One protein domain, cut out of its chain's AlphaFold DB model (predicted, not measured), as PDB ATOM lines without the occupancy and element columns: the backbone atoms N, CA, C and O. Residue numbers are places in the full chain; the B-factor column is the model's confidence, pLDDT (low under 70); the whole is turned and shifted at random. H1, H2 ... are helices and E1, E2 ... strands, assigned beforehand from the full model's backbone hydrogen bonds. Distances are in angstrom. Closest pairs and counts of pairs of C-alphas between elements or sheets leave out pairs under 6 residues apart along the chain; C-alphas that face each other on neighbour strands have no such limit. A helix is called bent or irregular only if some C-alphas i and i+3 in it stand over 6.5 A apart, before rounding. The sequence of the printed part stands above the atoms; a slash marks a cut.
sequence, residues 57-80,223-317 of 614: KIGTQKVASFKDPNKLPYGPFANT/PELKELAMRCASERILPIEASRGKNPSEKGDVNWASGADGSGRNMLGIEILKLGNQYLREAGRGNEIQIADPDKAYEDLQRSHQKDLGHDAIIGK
ATOM      1  N   LYS A  57      25.599  39.815 -35.833       86.94
ATOM      2  CA  LYS A  57      24.366  39.047 -35.646       86.94
ATOM      3  C   LYS A  57      24.688  37.569 -35.527       86.94
ATOM      4  O   LYS A  57      25.403  37.028 -36.369       86.94
ATOM      5  N   ILE A  58      24.118  36.930 -34.512       84.75
ATOM      6  CA  ILE A  58      24.056  35.476 -34.385       84.75
ATOM      7  C   ILE A  58      22.581  35.129 -34.199       84.75
ATOM      8  O   ILE A  58      21.959  35.522 -33.211       84.75
ATOM      9  N   GLY A  59      21.994  34.484 -35.208       82.81
ATOM     10  CA  GLY A  59      20.542  34.366 -35.315       82.81
ATOM     11  C   GLY A  59      19.869  35.743 -35.302       82.81
ATOM     12  O   GLY A  59      20.212  36.631 -36.083       82.81
ATOM     13  N   THR A  60      18.923  35.935 -34.384       80.69
ATOM     14  CA  THR A  60      18.212  37.210 -34.177       80.69
ATOM     15  C   THR A  60      18.885  38.128 -33.151       80.69
ATOM     16  O   THR A  60      18.429  39.255 -32.948       80.69
ATOM     17  N   GLN A  61      19.964  37.679 -32.502       87.62
ATOM     18  CA  GLN A  61      20.603  38.399 -31.407       87.62
ATOM     19  C   GLN A  61      21.781  39.238 -31.913       87.62
ATOM     20  O   GLN A  61      22.614  38.768 -32.692       87.62
ATOM     21  N   LYS A  62      21.873  40.490 -31.448       92.25
ATOM     22  CA  LYS A  62      23.076  41.307 -31.632       92.25
ATOM     23  C   LYS A  62      24.073  40.943 -30.539       92.25
ATOM     24  O   LYS A  62      23.712  40.918 -29.359       92.25
ATOM     25  N   VAL A  63      25.312  40.684 -30.928       93.06
ATOM     26  CA  VAL A  63      26.406  40.339 -30.021       93.06
ATOM     27  C   VAL A  63      27.617  41.224 -30.270       93.06
ATOM     28  O   VAL A  63      27.868  41.663 -31.393       93.06
ATOM     29  N   ALA A  64      28.394  41.457 -29.224       92.62
ATOM     30  CA  ALA A  64      29.635  42.210 -29.291       92.62
ATOM     31  C   ALA A  64      30.757  41.414 -28.628       92.62
ATOM     32  O   ALA A  64      30.839  41.350 -27.403       92.62
ATOM     33  N   SER A  65      31.616  40.790 -29.434       91.25
ATOM     34  CA  SER A  65      32.771  40.063 -28.910       91.25
ATOM     35  C   SER A  65      33.853  41.005 -28.395       91.25
ATOM     36  O   SER A  65      34.193  41.985 -29.052       91.25
ATOM     37  N   PHE A  66      34.447  40.692 -27.248       90.62
ATOM     38  CA  PHE A  66      35.602  41.404 -26.714       90.62
ATOM     39  C   PHE A  66      36.595  40.429 -26.078       90.62
ATOM     40  O   PHE A  66      36.231  39.361 -25.589       90.62
ATOM     41  N   LYS A  67      37.881  40.787 -26.136       82.38
ATOM     42  CA  LYS A  67      38.965  40.104 -25.415       82.38
ATOM     43  C   LYS A  67      40.209  40.974 -25.346       82.38
ATOM     44  O   LYS A  67      40.831  41.067 -24.296       82.38
ATOM     45  N   ASP A  68      40.541  41.602 -26.471       79.19
ATOM     46  CA  ASP A  68      41.621  42.579 -26.572       79.19
ATOM     47  C   ASP A  68      41.163  43.921 -25.976       79.19
ATOM     48  O   ASP A  68      40.243  44.529 -26.537       79.19
ATOM     49  N   PRO A  69      41.798  44.403 -24.889       79.44
ATOM     50  CA  PRO A  69      41.510  45.702 -24.283       79.44
ATOM     51  C   PRO A  69      41.542  46.873 -25.268       79.44
ATOM     52  O   PRO A  69      40.821  47.852 -25.092       79.44
ATOM     53  N   ASN A  70      42.351  46.766 -26.323       76.88
ATOM     54  CA  ASN A  70      42.583  47.841 -27.282       76.88
ATOM     55  C   ASN A  70      41.539  47.883 -28.405       76.88
ATOM     56  O   ASN A  70      41.470  48.864 -29.150       76.88
ATOM     57  N   LYS A  71      40.707  46.842 -28.545       79.50
ATOM     58  CA  LYS A  71      39.705  46.757 -29.611       79.50
ATOM     59  C   LYS A  71      38.436  47.523 -29.229       79.50
ATOM     60  O   LYS A  71      37.475  46.957 -28.710       79.50
ATOM     61  N   LEU A  72      38.431  48.826 -29.490       81.31
ATOM     62  CA  LEU A  72      37.282  49.707 -29.243       81.31
ATOM     63  C   LEU A  72      36.048  49.305 -30.070       81.31
ATOM     64  O   LEU A  72      36.233  48.855 -31.195       81.31
ATOM     65  N   PRO A  73      34.811  49.516 -29.573       86.94
ATOM     66  CA  PRO A  73      34.508  50.158 -28.293       86.94
ATOM     67  C   PRO A  73      34.488  49.187 -27.103       86.94
ATOM     68  O   PRO A  73      34.626  49.639 -25.976       86.94
ATOM     69  N   TYR A  74      34.345  47.876 -27.329       89.94
ATOM     70  CA  TYR A  74      34.069  46.898 -26.262       89.94
ATOM     71  C   TYR A  74      35.304  46.342 -25.552       89.94
ATOM     72  O   TYR A  74      35.180  45.817 -24.451       89.94
ATOM     73  N   GLY A  75      36.488  46.444 -26.157       87.94
ATOM     74  CA  GLY A  75      37.752  45.961 -25.598       87.94
ATOM     75  C   GLY A  75      37.979  46.358 -24.136       87.94
ATOM     76  O   GLY A  75      38.246  45.476 -23.318       87.94
ATOM     77  N   PRO A  76      37.771  47.634 -23.761       90.06
ATOM     78  CA  PRO A  76      37.882  48.104 -22.385       90.06
ATOM     79  C   PRO A  76      37.025  47.368 -21.344       90.06
ATOM     80  O   PRO A  76      37.328  47.475 -20.157       90.06
ATOM     81  N   PHE A  77      36.004  46.592 -21.726       92.25
ATOM     82  CA  PHE A  77      35.285  45.722 -20.789       92.25
ATOM     83  C   PHE A  77      36.112  44.542 -20.274       92.25
ATOM     84  O   PHE A  77      35.813  44.031 -19.197       92.25
ATOM     85  N   ALA A  78      37.162  44.126 -20.989       88.75
ATOM     86  CA  ALA A  78      38.009  43.013 -20.577       88.75
ATOM     87  C   ALA A  78      38.537  43.201 -19.143       88.75
ATOM     88  O   ALA A  78      38.933  44.303 -18.747       88.75
ATOM     89  N   ASN A  79      38.562  42.119 -18.359       82.31
ATOM     90  CA  ASN A  79      39.115  42.155 -17.001       82.31
ATOM     91  C   ASN A  79      40.653  42.227 -17.020       82.31
ATOM     92  O   ASN A  79      41.276  42.952 -16.241       82.31
ATOM     93  N   THR A  80      41.258  41.547 -17.996       80.12
ATOM     94  CA  THR A  80      42.706  41.418 -18.202       80.12
ATOM     95  C   THR A  80      43.305  42.659 -18.879       80.12
ATOM     96  O   THR A  80      43.904  42.564 -19.950       80.12
ATOM     97  N   PRO A 223      33.004  57.031 -16.835       86.06
ATOM     98  CA  PRO A 223      31.663  57.337 -17.346       86.06
ATOM     99  C   PRO A 223      31.381  56.818 -18.762       86.06
ATOM    100  O   PRO A 223      30.258  56.449 -19.084       86.06
ATOM    101  N   GLU A 224      32.406  56.727 -19.609       83.44
ATOM    102  CA  GLU A 224      32.270  56.212 -20.974       83.44
ATOM    103  C   GLU A 224      32.034  54.697 -21.023       83.44
ATOM    104  O   GLU A 224      31.279  54.215 -21.865       83.44
ATOM    105  N   LEU A 225      32.628  53.941 -20.094       89.88
ATOM    106  CA  LEU A 225      32.342  52.514 -19.939       89.88
ATOM    107  C   LEU A 225      30.947  52.285 -19.356       89.88
ATOM    108  O   LEU A 225      30.255  51.357 -19.776       89.88
ATOM    109  N   LYS A 226      30.524  53.150 -18.427       92.81
ATOM    110  CA  LYS A 226      29.160  53.168 -17.887       92.81
ATOM    111  C   LYS A 226      28.127  53.392 -18.991       92.81
ATOM    112  O   LYS A 226      27.205  52.591 -19.124       92.81
ATOM    113  N   GLU A 227      28.333  54.405 -19.829       89.69
ATOM    114  CA  GLU A 227      27.467  54.683 -20.978       89.69
ATOM    115  C   GLU A 227      27.480  53.532 -21.992       89.69
ATOM    116  O   GLU A 227      26.429  53.104 -22.460       89.69
ATOM    117  N   LEU A 228      28.649  52.959 -22.298       92.81
ATOM    118  CA  LEU A 228      28.732  51.804 -23.191       92.81
ATOM    119  C   LEU A 228      27.928  50.604 -22.657       92.81
ATOM    120  O   LEU A 228      27.251  49.936 -23.437       92.81
ATOM    121  N   ALA A 229      27.949  50.342 -21.345       95.81
ATOM    122  CA  ALA A 229      27.152  49.271 -20.740       95.81
ATOM    123  C   ALA A 229      25.642  49.550 -20.849       95.81
ATOM    124  O   ALA A 229      24.878  48.656 -21.220       95.81
ATOM    125  N   MET A 230      25.215  50.794 -20.596       93.62
ATOM    126  CA  MET A 230      23.821  51.225 -20.785       93.62
ATOM    127  C   MET A 230      23.375  51.066 -22.241       93.62
ATOM    128  O   MET A 230      22.287  50.556 -22.501       93.62
ATOM    129  N   ARG A 231      24.230  51.426 -23.201       91.94
ATOM    130  CA  ARG A 231      23.932  51.289 -24.630       91.94
ATOM    131  C   ARG A 231      23.880  49.844 -25.102       91.94
ATOM    132  O   ARG A 231      23.040  49.512 -25.931       91.94
ATOM    133  N   CYS A 232      24.708  48.953 -24.555       94.62
ATOM    134  CA  CYS A 232      24.542  47.519 -24.796       94.62
ATOM    135  C   CYS A 232      23.132  47.053 -24.386       94.62
ATOM    136  O   CYS A 232      22.464  46.353 -25.152       94.62
ATOM    137  N   ALA A 233      22.651  47.496 -23.221       94.94
ATOM    138  CA  ALA A 233      21.317  47.175 -22.719       94.94
ATOM    139  C   ALA A 233      20.179  47.788 -23.557       94.94
ATOM    140  O   ALA A 233      19.206  47.086 -23.862       94.94
ATOM    141  N   SER A 234      20.297  49.055 -23.965       90.94
ATOM    142  CA  SER A 234      19.252  49.758 -24.728       90.94
ATOM    143  C   SER A 234      19.234  49.419 -26.221       90.94
ATOM    144  O   SER A 234      18.185  49.474 -26.854       90.94
ATOM    145  N   GLU A 235      20.358  49.002 -26.807       88.94
ATOM    146  CA  GLU A 235      20.440  48.636 -28.230       88.94
ATOM    147  C   GLU A 235      20.298  47.127 -28.486       88.94
ATOM    148  O   GLU A 235      20.394  46.677 -29.640       88.94
ATOM    149  N   ARG A 236      20.027  46.352 -27.423       93.56
ATOM    150  CA  ARG A 236      19.883  44.888 -27.429       93.56
ATOM    151  C   ARG A 236      21.164  44.162 -27.856       93.56
ATOM    152  O   ARG A 236      21.101  43.201 -28.620       93.56
ATOM    153  N   ILE A 237      22.323  44.614 -27.390       95.00
ATOM    154  CA  ILE A 237      23.628  44.035 -27.726       95.00
ATOM    155  C   ILE A 237      24.142  43.233 -26.537       95.00
ATOM    156  O   ILE A 237      24.337  43.771 -25.452       95.00
ATOM    157  N   LEU A 238      24.389  41.942 -26.759       96.31
ATOM    158  CA  LEU A 238      24.906  41.031 -25.744       96.31
ATOM    159  C   LEU A 238      26.446  40.988 -25.819       96.31
ATOM    160  O   LEU A 238      26.988  40.528 -26.831       96.31
ATOM    161  N   PRO A 239      27.176  41.470 -24.797       96.44
ATOM    162  CA  PRO A 239      28.631  41.393 -24.782       96.44
ATOM    163  C   PRO A 239      29.087  39.937 -24.618       96.44
ATOM    164  O   PRO A 239      28.558  39.207 -23.781       96.44
ATOM    165  N   ILE A 240      30.079  39.511 -25.400       94.69
ATOM    166  CA  ILE A 240      30.641  38.157 -25.355       94.69
ATOM    167  C   ILE A 240      32.142  38.245 -25.095       94.69
ATOM    168  O   ILE A 240      32.893  38.672 -25.974       94.69
ATOM    169  N   GLU A 241      32.607  37.801 -23.929       92.75
ATOM    170  CA  GLU A 241      34.039  37.575 -23.757       92.75
ATOM    171  C   GLU A 241      34.421  36.291 -24.503       92.75
ATOM    172  O   GLU A 241      33.892  35.218 -24.223       92.75
ATOM    173  N   ALA A 242      35.351  36.384 -25.453       86.38
ATOM    174  CA  ALA A 242      35.793  35.236 -26.241       86.38
ATOM    175  C   ALA A 242      37.216  34.824 -25.845       86.38
ATOM    176  O   ALA A 242      38.169  35.574 -26.051       86.38
ATOM    177  N   SER A 243      37.411  33.593 -25.362       84.31
ATOM    178  CA  SER A 243      38.715  33.097 -24.886       84.31
ATOM    179  C   SER A 243      39.070  31.738 -25.495       84.31
ATOM    180  O   SER A 243      38.266  30.810 -25.432       84.31
ATOM    181  N   ARG A 244      40.277  31.610 -26.073       74.88
ATOM    182  CA  ARG A 244      40.754  30.381 -26.746       74.88
ATOM    183  C   ARG A 244      41.614  29.464 -25.865       74.88
ATOM    184  O   ARG A 244      41.749  28.296 -26.196       74.88
ATOM    185  N   GLY A 245      42.154  29.959 -24.746       67.62
ATOM    186  CA  GLY A 245      43.300  29.322 -24.069       67.62
ATOM    187  C   GLY A 245      44.618  29.654 -24.785       67.62
ATOM    188  O   GLY A 245      44.580  30.216 -25.881       67.62
ATOM    189  N   LYS A 246      45.791  29.388 -24.182       63.28
ATOM    190  CA  LYS A 246      47.077  29.751 -24.820       63.28
ATOM    191  C   LYS A 246      47.463  28.797 -25.951       63.28
ATOM    192  O   LYS A 246      48.172  29.214 -26.858       63.28
ATOM    193  N   ASN A 247      46.979  27.555 -25.911       58.78
ATOM    194  CA  ASN A 247      47.249  26.505 -26.896       58.78
ATOM    195  C   ASN A 247      45.971  25.705 -27.217       58.78
ATOM    196  O   ASN A 247      45.072  25.668 -26.380       58.78
ATOM    197  N   PRO A 248      45.891  24.994 -28.362       54.72
ATOM    198  CA  PRO A 248      44.704  24.219 -28.757       54.72
ATOM    199  C   PRO A 248      44.257  23.142 -27.751       54.72
ATOM    200  O   PRO A 248      43.099  22.733 -27.763       54.72
ATOM    201  N   SER A 249      45.168  22.675 -26.892       50.56
ATOM    202  CA  SER A 249      44.905  21.707 -25.820       50.56
ATOM    203  C   SER A 249      44.466  22.351 -24.498       50.56
ATOM    204  O   SER A 249      43.892  21.669 -23.647       50.56
ATOM    205  N   GLU A 250      44.703  23.652 -24.309       57.16
ATOM    206  CA  GLU A 250      44.231  24.390 -23.143       57.16
ATOM    207  C   GLU A 250      42.795  24.846 -23.383       57.16
ATOM    208  O   GLU A 250      42.519  25.699 -24.225       57.16
ATOM    209  N   LYS A 251      41.858  24.307 -22.601       62.94
ATOM    210  CA  LYS A 251      40.498  24.847 -22.563       62.94
ATOM    211  C   LYS A 251      40.590  26.286 -22.050       62.94
ATOM    212  O   LYS A 251      40.994  26.499 -20.907       62.94
ATOM    213  N   GLY A 252      40.252  27.255 -22.905       69.19
ATOM    214  CA  GLY A 252      40.111  28.660 -22.521       69.19
ATOM    215  C   GLY A 252      39.140  28.850 -21.354       69.19
ATOM    216  O   GLY A 252      38.497  27.905 -20.897       69.19
ATOM    217  N   ASP A 253      39.022  30.079 -20.857       81.44
ATOM    218  CA  ASP A 253      38.057  30.369 -19.793       81.44
ATOM    219  C   ASP A 253      36.634  30.016 -20.267       81.44
ATOM    220  O   ASP A 253      36.166  30.519 -21.287       81.44
ATOM    221  N   VAL A 254      35.971  29.104 -19.552       86.00
ATOM    222  CA  VAL A 254      34.592  28.660 -19.826       86.00
ATOM    223  C   VAL A 254      33.602  29.156 -18.773       86.00
ATOM    224  O   VAL A 254      32.419  28.837 -18.832       86.00
ATOM    225  N   ASN A 255      34.077  29.894 -17.775       88.94
ATOM    226  CA  ASN A 255      33.255  30.499 -16.743       88.94
ATOM    227  C   ASN A 255      32.952  31.952 -17.129       88.94
ATOM    228  O   ASN A 255      31.789  32.319 -17.293       88.94
ATOM    229  N   TRP A 256      33.989  32.765 -17.318       91.69
ATOM    230  CA  TRP A 256      33.845  34.192 -17.622       91.69
ATOM    231  C   TRP A 256      33.619  34.475 -19.104       91.69
ATOM    232  O   TRP A 256      32.934  35.441 -19.432       91.69
ATOM    233  N   ALA A 257      34.077  33.575 -19.975       92.44
ATOM    234  CA  ALA A 257      33.977  33.685 -21.425       92.44
ATOM    235  C   ALA A 257      33.080  32.602 -22.052       92.44
ATOM    236  O   ALA A 257      32.692  31.627 -21.400       92.44
ATOM    237  N   SER A 258      32.754  32.772 -23.338       92.06
ATOM    238  CA  SER A 258      32.061  31.768 -24.162       92.06
ATOM    239  C   SER A 258      32.940  30.554 -24.490       92.06
ATOM    240  O   SER A 258      32.433  29.500 -24.868       92.06
ATOM    241  N   GLY A 259      34.256  30.664 -24.296       89.06
ATOM    242  CA  GLY A 259      35.223  29.589 -24.515       89.06
ATOM    243  C   GLY A 259      35.535  29.301 -25.989       89.06
ATOM    244  O   GLY A 259      35.040  29.949 -26.912       89.06
ATOM    245  N   ALA A 260      36.391  28.302 -26.216       87.94
ATOM    246  CA  ALA A 260      36.876  27.957 -27.554       87.94
ATOM    247  C   ALA A 260      35.763  27.425 -28.479       87.94
ATOM    248  O   ALA A 260      35.747  27.745 -29.663       87.94
ATOM    249  N   ASP A 261      34.816  26.661 -27.931       87.94
ATOM    250  CA  ASP A 261      33.734  25.969 -28.649       87.94
ATOM    251  C   ASP A 261      32.336  26.563 -28.388       87.94
ATOM    252  O   ASP A 261      31.326  25.966 -28.767       87.94
ATOM    253  N   GLY A 262      32.272  27.701 -27.691       89.19
ATOM    254  CA  GLY A 262      31.028  28.381 -27.340       89.19
ATOM    255  C   GLY A 262      30.251  27.738 -26.190       89.19
ATOM    256  O   GLY A 262      29.144  28.183 -25.898       89.19
ATOM    257  N   SER A 263      30.794  26.707 -25.525       89.94
ATOM    258  CA  SER A 263      30.156  26.032 -24.378       89.94
ATOM    259  C   SER A 263      30.315  26.768 -23.038       89.94
ATOM    260  O   SER A 263      29.792  26.322 -22.016       89.94
ATOM    261  N   GLY A 264      31.065  27.870 -23.010       90.88
ATOM    262  CA  GLY A 264      31.330  28.647 -21.803       90.88
ATOM    263  C   GLY A 264      30.144  29.502 -21.353       90.88
ATOM    264  O   GLY A 264      29.269  29.841 -22.145       90.88
ATOM    265  N   ARG A 265      30.103  29.863 -20.070       91.50
ATOM    266  CA  ARG A 265      28.966  30.564 -19.450       91.50
ATOM    267  C   ARG A 265      28.908  32.064 -19.752       91.50
ATOM    268  O   ARG A 265      27.886  32.668 -19.461       91.50
ATOM    269  N   ASN A 266      29.976  32.661 -20.293       94.62
ATOM    270  CA  ASN A 266      30.061  34.100 -20.583       94.62
ATOM    271  C   ASN A 266      29.605  34.998 -19.410       94.62
ATOM    272  O   ASN A 266      28.941  36.018 -19.609       94.62
ATOM    273  N   MET A 267      29.946  34.625 -18.170       94.62
ATOM    274  CA  MET A 267      29.476  35.368 -16.995       94.62
ATOM    275  C   MET A 267      29.920  36.836 -17.030       94.62
ATOM    276  O   MET A 267      29.175  37.691 -16.566       94.62
ATOM    277  N   LEU A 268      31.072  37.164 -17.634       95.69
ATOM    278  CA  LEU A 268      31.554  38.548 -17.686       95.69
ATOM    279  C   LEU A 268      30.628  39.417 -18.541       95.69
ATOM    280  O   LEU A 268      30.201  40.485 -18.111       95.69
ATOM    281  N   GLY A 269      30.284  38.935 -19.738       97.00
ATOM    282  CA  GLY A 269      29.376  39.629 -20.646       97.00
ATOM    283  C   GLY A 269      27.969  39.802 -20.072       97.00
ATOM    284  O   GLY A 269      27.365  40.866 -20.222       97.00
ATOM    285  N   ILE A 270      27.479  38.784 -19.359       97.44
ATOM    286  CA  ILE A 270      26.193  38.820 -18.654       97.44
ATOM    287  C   ILE A 270      26.208  39.879 -17.542       97.44
ATOM    288  O   ILE A 270      25.293  40.699 -17.483       97.44
ATOM    289  N   GLU A 271      27.242  39.909 -16.694       97.69
ATOM    290  CA  GLU A 271      27.343  40.898 -15.609       97.69
ATOM    291  C   GLU A 271      27.463  42.337 -16.132       97.69
ATOM    292  O   GLU A 271      26.855  43.247 -15.570       97.69
ATOM    293  N   ILE A 272      28.167  42.557 -17.248       98.19
ATOM    294  CA  ILE A 272      28.214  43.873 -17.909       98.19
ATOM    295  C   ILE A 272      26.807  44.326 -18.317       98.19
ATOM    296  O   ILE A 272      26.435  45.480 -18.095       98.19
ATOM    297  N   LEU A 273      26.009  43.426 -18.896       97.62
ATOM    298  CA  LEU A 273      24.661  43.747 -19.352       97.62
ATOM    299  C   LEU A 273      23.687  43.958 -18.181       97.62
ATOM    300  O   LEU A 273      22.872  44.879 -18.221       97.62
ATOM    301  N   LYS A 274      23.808  43.165 -17.107       97.75
ATOM    302  CA  LYS A 274      23.068  43.383 -15.852       97.75
ATOM    303  C   LYS A 274      23.367  44.753 -15.255       97.75
ATOM    304  O   LYS A 274      22.437  45.463 -14.870       97.75
ATOM    305  N   LEU A 275      24.639  45.143 -15.229       97.88
ATOM    306  CA  LEU A 275      25.061  46.453 -14.751       97.88
ATOM    307  C   LEU A 275      24.521  47.585 -15.644       97.88
ATOM    308  O   LEU A 275      24.030  48.587 -15.133       97.88
ATOM    309  N   GLY A 276      24.514  47.400 -16.969       97.69
ATOM    310  CA  GLY A 276      23.863  48.322 -17.910       97.69
ATOM    311  C   GLY A 276      22.366  48.503 -17.635       97.69
ATOM    312  O   GLY A 276      21.884  49.634 -17.559       97.69
ATOM    313  N   ASN A 277      21.638  47.404 -17.400       97.75
ATOM    314  CA  ASN A 277      20.227  47.441 -16.997       97.75
ATOM    315  C   ASN A 277      20.027  48.198 -15.678       97.75
ATOM    316  O   ASN A 277      19.075  48.965 -15.545       97.75
ATOM    317  N   GLN A 278      20.906  47.984 -14.694       97.19
ATOM    318  CA  GLN A 278      20.855  48.699 -13.421       97.19
ATOM    319  C   GLN A 278      21.034  50.208 -13.627       97.19
ATOM    320  O   GLN A 278      20.195  50.975 -13.163       97.19
ATOM    321  N   TYR A 279      22.051  50.634 -14.378       96.44
ATOM    322  CA  TYR A 279      22.284  52.054 -14.645       96.44
ATOM    323  C   TYR A 279      21.141  52.722 -15.415       96.44
ATOM    324  O   TYR A 279      20.795  53.861 -15.111       96.44
ATOM    325  N   LEU A 280      20.503  52.022 -16.360       89.56
ATOM    326  CA  LEU A 280      19.300  52.533 -17.024       89.56
ATOM    327  C   LEU A 280      18.159  52.771 -16.029       89.56
ATOM    328  O   LEU A 280      17.504  53.807 -16.097       89.56
ATOM    329  N   ARG A 281      17.935  51.859 -15.073       94.12
ATOM    330  CA  ARG A 281      16.915  52.049 -14.025       94.12
ATOM    331  C   ARG A 281      17.257  53.213 -13.101       94.12
ATOM    332  O   ARG A 281      16.395  54.051 -12.862       94.12
ATOM    333  N   GLU A 282      18.500  53.288 -12.627       88.62
ATOM    334  CA  GLU A 282      18.984  54.375 -11.761       88.62
ATOM    335  C   GLU A 282      18.871  55.750 -12.441       88.62
ATOM    336  O   GLU A 282      18.588  56.744 -11.779       88.62
ATOM    337  N   ALA A 283      19.028  55.806 -13.767       81.62
ATOM    338  CA  ALA A 283      18.866  57.020 -14.564       81.62
ATOM    339  C   ALA A 283      17.403  57.351 -14.933       81.62
ATOM    340  O   ALA A 283      17.172  58.290 -15.693       81.62
ATOM    341  N   GLY A 284      16.413  56.575 -14.471       83.50
ATOM    342  CA  GLY A 284      15.003  56.753 -14.846       83.50
ATOM    343  C   GLY A 284      14.663  56.329 -16.284       83.50
ATOM    344  O   GLY A 284      13.568  56.600 -16.763       83.50
ATOM    345  N   ARG A 285      15.577  55.629 -16.966       88.12
ATOM    346  CA  ARG A 285      15.488  55.152 -18.362       88.12
ATOM    347  C   ARG A 285      15.204  53.646 -18.445       88.12
ATOM    348  O   ARG A 285      15.602  52.963 -19.385       88.12
ATOM    349  N   GLY A 286      14.539  53.086 -17.431       84.56
ATOM    350  CA  GLY A 286      14.286  51.642 -17.333       84.56
ATOM    351  C   GLY A 286      13.436  51.073 -18.479       84.56
ATOM    352  O   GLY A 286      13.551  49.892 -18.797       84.56
ATOM    353  N   ASN A 287      12.631  51.914 -19.131       87.12
ATOM    354  CA  ASN A 287      11.843  51.584 -20.323       87.12
ATOM    355  C   ASN A 287      12.697  51.315 -21.575       87.12
ATOM    356  O   ASN A 287      12.190  50.751 -22.539       87.12
ATOM    357  N   GLU A 288      13.973  51.700 -21.579       88.56
ATOM    358  CA  GLU A 288      14.867  51.463 -22.715       88.56
ATOM    359  C   GLU A 288      15.469  50.053 -22.725       88.56
ATOM    360  O   GLU A 288      16.005  49.633 -23.747       88.56
ATOM    361  N   ILE A 289      15.381  49.306 -21.619       92.06
ATOM    362  CA  ILE A 289      15.983  47.974 -21.482       92.06
ATOM    363  C   ILE A 289      15.394  47.005 -22.517       92.06
ATOM    364  O   ILE A 289      14.218  46.652 -22.452       92.06
ATOM    365  N   GLN A 290      16.233  46.513 -23.436       92.62
ATOM    366  CA  GLN A 290      15.820  45.558 -24.476       92.62
ATOM    367  C   GLN A 290      16.142  44.096 -24.136       92.62
ATOM    368  O   GLN A 290      15.642  43.183 -24.795       92.62
ATOM    369  N   ILE A 291      16.992  43.853 -23.133       91.19
ATOM    370  CA  ILE A 291      17.335  42.514 -22.631       91.19
ATOM    371  C   ILE A 291      17.121  42.512 -21.119       91.19
ATOM    372  O   ILE A 291      18.034  42.805 -20.352       91.19
ATOM    373  N   ALA A 292      15.896  42.216 -20.683       90.81
ATOM    374  CA  ALA A 292      15.533  42.264 -19.265       90.81
ATOM    375  C   ALA A 292      16.226  41.173 -18.426       90.81
ATOM    376  O   ALA A 292      16.597  41.437 -17.283       90.81
ATOM    377  N   ASP A 293      16.430  39.990 -19.017       95.94
ATOM    378  CA  ASP A 293      17.081  38.829 -18.403       95.94
ATOM    379  C   ASP A 293      18.326  38.415 -19.217       95.94
ATOM    380  O   ASP A 293      18.222  37.643 -20.178       95.94
ATOM    381  N   PRO A 294      19.504  38.980 -18.887       96.81
ATOM    382  CA  PRO A 294      20.763  38.659 -19.550       96.81
ATOM    383  C   PRO A 294      21.182  37.186 -19.480       96.81
ATOM    384  O   PRO A 294      21.761  36.698 -20.452       96.81
ATOM    385  N   ASP A 295      20.905  36.481 -18.373       95.00
ATOM    386  CA  ASP A 295      21.267  35.064 -18.229       95.00
ATOM    387  C   ASP A 295      20.473  34.227 -19.228       95.00
ATOM    388  O   ASP A 295      21.060  33.551 -20.076       95.00
ATOM    389  N   LYS A 296      19.142  34.360 -19.213       95.31
ATOM    390  CA  LYS A 296      18.268  33.635 -20.137       95.31
ATOM    391  C   LYS A 296      18.566  33.970 -21.598       95.31
ATOM    392  O   LYS A 296      18.611  33.075 -22.436       95.31
ATOM    393  N   ALA A 297      18.811  35.245 -21.909       95.38
ATOM    394  CA  ALA A 297      19.144  35.665 -23.269       95.38
ATOM    395  C   ALA A 297      20.427  34.997 -23.788       95.38
ATOM    396  O   ALA A 297      20.482  34.598 -24.955       95.38
ATOM    397  N   TYR A 298      21.448  34.855 -22.938       96.44
ATOM    398  CA  TYR A 298      22.662  34.135 -23.309       96.44
ATOM    399  C   TYR A 298      22.434  32.622 -23.393       96.44
ATOM    400  O   TYR A 298      22.894  32.004 -24.349       96.44
ATOM    401  N   GLU A 299      21.700  32.023 -22.451       95.06
ATOM    402  CA  GLU A 299      21.379  30.590 -22.469       95.06
ATOM    403  C   GLU A 299      20.604  30.178 -23.730       95.06
ATOM    404  O   GLU A 299      20.946  29.181 -24.370       95.06
ATOM    405  N   ASP A 300      19.598  30.959 -24.128       94.56
ATOM    406  CA  ASP A 300      18.813  30.718 -25.340       94.56
ATOM    407  C   ASP A 300      19.680  30.862 -26.606       94.56
ATOM    408  O   ASP A 300      19.597  30.041 -27.533       94.56
ATOM    409  N   LEU A 301      20.567  31.865 -26.637       95.12
ATOM    410  CA  LEU A 301      21.519  32.052 -27.733       95.12
ATOM    411  C   LEU A 301      22.521  30.896 -27.812       95.12
ATOM    412  O   LEU A 301      22.761  30.361 -28.891       95.12
ATOM    413  N   GLN A 302      23.080  30.477 -26.677       95.00
ATOM    414  CA  GLN A 302      24.024  29.370 -26.608       95.00
ATOM    415  C   GLN A 302      23.376  28.061 -27.046       95.00
ATOM    416  O   GLN A 302      23.959  27.339 -27.850       95.00
ATOM    417  N   ARG A 303      22.155  27.770 -26.590       94.19
ATOM    418  CA  ARG A 303      21.426  26.557 -26.981       94.19
ATOM    419  C   ARG A 303      21.184  26.488 -28.489       94.19
ATOM    420  O   ARG A 303      21.248  25.408 -29.066       94.19
ATOM    421  N   SER A 304      20.899  27.627 -29.117       92.62
ATOM    422  CA  SER A 304      20.553  27.700 -30.541       92.62
ATOM    423  C   SER A 304      21.760  27.875 -31.471       92.62
ATOM    424  O   SER A 304      21.704  27.433 -32.614       92.62
ATOM    425  N   HIS A 305      22.852  28.484 -30.999       94.25
ATOM    426  CA  HIS A 305      23.985  28.899 -31.835       94.25
ATOM    427  C   HIS A 305      25.353  28.671 -31.168       94.25
ATOM    428  O   HIS A 305      26.298  29.417 -31.419       94.25
ATOM    429  N   GLN A 306      25.499  27.634 -30.331       93.31
ATOM    430  CA  GLN A 306      26.729  27.358 -29.569       93.31
ATOM    431  C   GLN A 306      28.009  27.487 -30.413       93.31
ATOM    432  O   GLN A 306      28.938  28.190 -30.030       93.31
ATOM    433  N   LYS A 307      28.055  26.852 -31.592       89.75
ATOM    434  CA  LYS A 307      29.249  26.850 -32.457       89.75
ATOM    435  C   LYS A 307      29.647  28.251 -32.934       89.75
ATOM    436  O   LYS A 307      30.836  28.514 -33.089       89.75
ATOM    437  N   ASP A 308      28.682  29.149 -33.132       90.12
ATOM    438  CA  ASP A 308      28.937  30.536 -33.539       90.12
ATOM    439  C   ASP A 308      29.484  31.408 -32.400       90.12
ATOM    440  O   ASP A 308      30.050  32.467 -32.667       90.12
ATOM    441  N   LEU A 309      29.341  30.965 -31.145       90.75
ATOM    442  CA  LEU A 309      29.877  31.639 -29.957       90.75
ATOM    443  C   LEU A 309      31.316  31.226 -29.621       90.75
ATOM    444  O   LEU A 309      31.922  31.813 -28.721       90.75
ATOM    445  N   GLY A 310      31.866  30.223 -30.312       89.25
ATOM    446  CA  GLY A 310      33.257  29.808 -30.139       89.25
ATOM    447  C   GLY A 310      34.233  30.929 -30.486       89.25
ATOM    448  O   GLY A 310      33.980  31.726 -31.390       89.25
ATOM    449  N   HIS A 311      35.360  30.990 -29.771       87.94
ATOM    450  CA  HIS A 311      36.334  32.079 -29.898       87.94
ATOM    451  C   HIS A 311      36.699  32.401 -31.354       87.94
ATOM    452  O   HIS A 311      36.578  33.551 -31.775       87.94
ATOM    453  N   ASP A 312      37.098  31.396 -32.136       83.75
ATOM    454  CA  ASP A 312      37.517  31.601 -33.528       83.75
ATOM    455  C   ASP A 312      36.353  32.061 -34.419       83.75
ATOM    456  O   ASP A 312      36.533  32.906 -35.298       83.75
ATOM    457  N   ALA A 313      35.142  31.561 -34.154       84.06
ATOM    458  CA  ALA A 313      33.944  31.914 -34.907       84.06
ATOM    459  C   ALA A 313      33.504  33.366 -34.661       84.06
ATOM    460  O   ALA A 313      33.053  34.032 -35.594       84.06
ATOM    461  N   ILE A 314      33.647  33.869 -33.429       83.38
ATOM    462  CA  ILE A 314      33.132  35.188 -33.031       83.38
ATOM    463  C   ILE A 314      34.181  36.313 -33.100       83.38
ATOM    464  O   ILE A 314      33.835  37.486 -33.272       83.38
ATOM    465  N   ILE A 315      35.474  35.998 -32.984       77.62
ATOM    466  CA  ILE A 315      36.558  36.987 -33.125       77.62
ATOM    467  C   ILE A 315      36.906  37.229 -34.599       77.62
ATOM    468  O   ILE A 315      37.226  38.365 -34.960       77.62
ATOM    469  N   GLY A 316      36.789  36.205 -35.454       60.59
ATOM    470  CA  GLY A 316      37.082  36.294 -36.890       60.59
ATOM    471  C   GLY A 316      36.030  37.040 -37.722       60.59
ATOM    472  O   GLY A 316      36.317  37.445 -38.848       60.59
ATOM    473  N   LYS A 317      34.821  37.258 -37.190       64.31
ATOM    474  CA  LYS A 317      33.760  38.007 -37.877       64.31
ATOM    475  C   LYS A 317      33.940  39.520 -37.629       64.31
ATOM    476  O   LYS A 317      33.984  39.947 -36.471       64.31
TER     477      LYS A 317
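What this domain is: This is residues 57 to 80 and 223 to 317 of the 614 residues of a protein of Legionella pneumophila (strain Lens) (UniProt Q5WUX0). Two short parallel strands, E1 and E2, lie side by side in the middle, with helices round them: H2 packs on E2, H1 crosses H2 at about a right angle, and the kinked H3 and the short H4, which end the printed part, both lie apart from H1. A long loop, residues 242 to 266, reaches to one end of the longest axis with Ser 249, and Gly 284, just after H2, lies at the other. The printed part has 119 residues, in the order E1 H1 E2 H2 H3 H4, and is mostly helix by its named elements. It is compact, with a radius of gyration of the C-alphas of 13.7 A, yet elongated in outline, spanning 47 by 30 by 22 A.

How they stand to each other: Start at residues 57 to 58, which pair antiparallel with residues 61 to 62 of E1, residues 61 to 66. Its parallel neighbour is E2, residues 237 to 241, at 36 degrees; look for N 64 and O 238, 2.9 A apart, and N 240 and O 64, 2.8 A apart. H1, residues 223 to 234, touches H2, residues 267 to 282, about perpendicular at 87 degrees; their closest C-alphas, of Met 230 and Gly 276, are 4.1 A apart. The closest C-alphas of E2 and H2, those of Pro 239 and Gly 269, are 4.6 A apart, while E1 and H2 are apart. H2 and H3, residues 294 to 309, form a helical hairpin, opposite ways at a tilt of 37 degrees, only just steep; they touch through residues 270 to 274 and 294 to 298 alone, closest at the C-alphas of Ile 270 and Pro 294, 5.5 A. H3 is irregular, with C-alphas 304 and 307 8.9 A apart, and has a kink of 76 degrees near residue 303. H4, residues 311 to 315, is close to but not clearly touching H3, the closest C-alphas being those of Asp 308 and Ile 314, 6.3 A. Every O i to N i+4 pair is within hydrogen-bond range in H1, H2 and H4, and 10 of 12 are in H3.

Where its parts are: Find C-alpha 61 at (20.603, 38.399, -31.407); from there E1 runs 16.0 A to residue 66. H1 covers 16.3 A, E2 12.9 A and H2 22.3 A, from C-alpha 267 at (29.476, 35.368, -16.995). H3 covers 15.5 A, and H4 5.9 A, ending at C-alpha 315 at (36.558, 36.987, -33.125).

The domain as a whole: The C-alphas farthest apart, of Ser 249 and Gly 284, are 47.4 A apart. Residues 81 to 222 are not printed, and C-alphas 80 and 223 stand 19.4 A apart across the cut. The links E2 to H2 and H2 to H3 are long. The model's pLDDT is under 70 at residues 245 to 252 and 316 to 317; its mean over the printed part is 87.8.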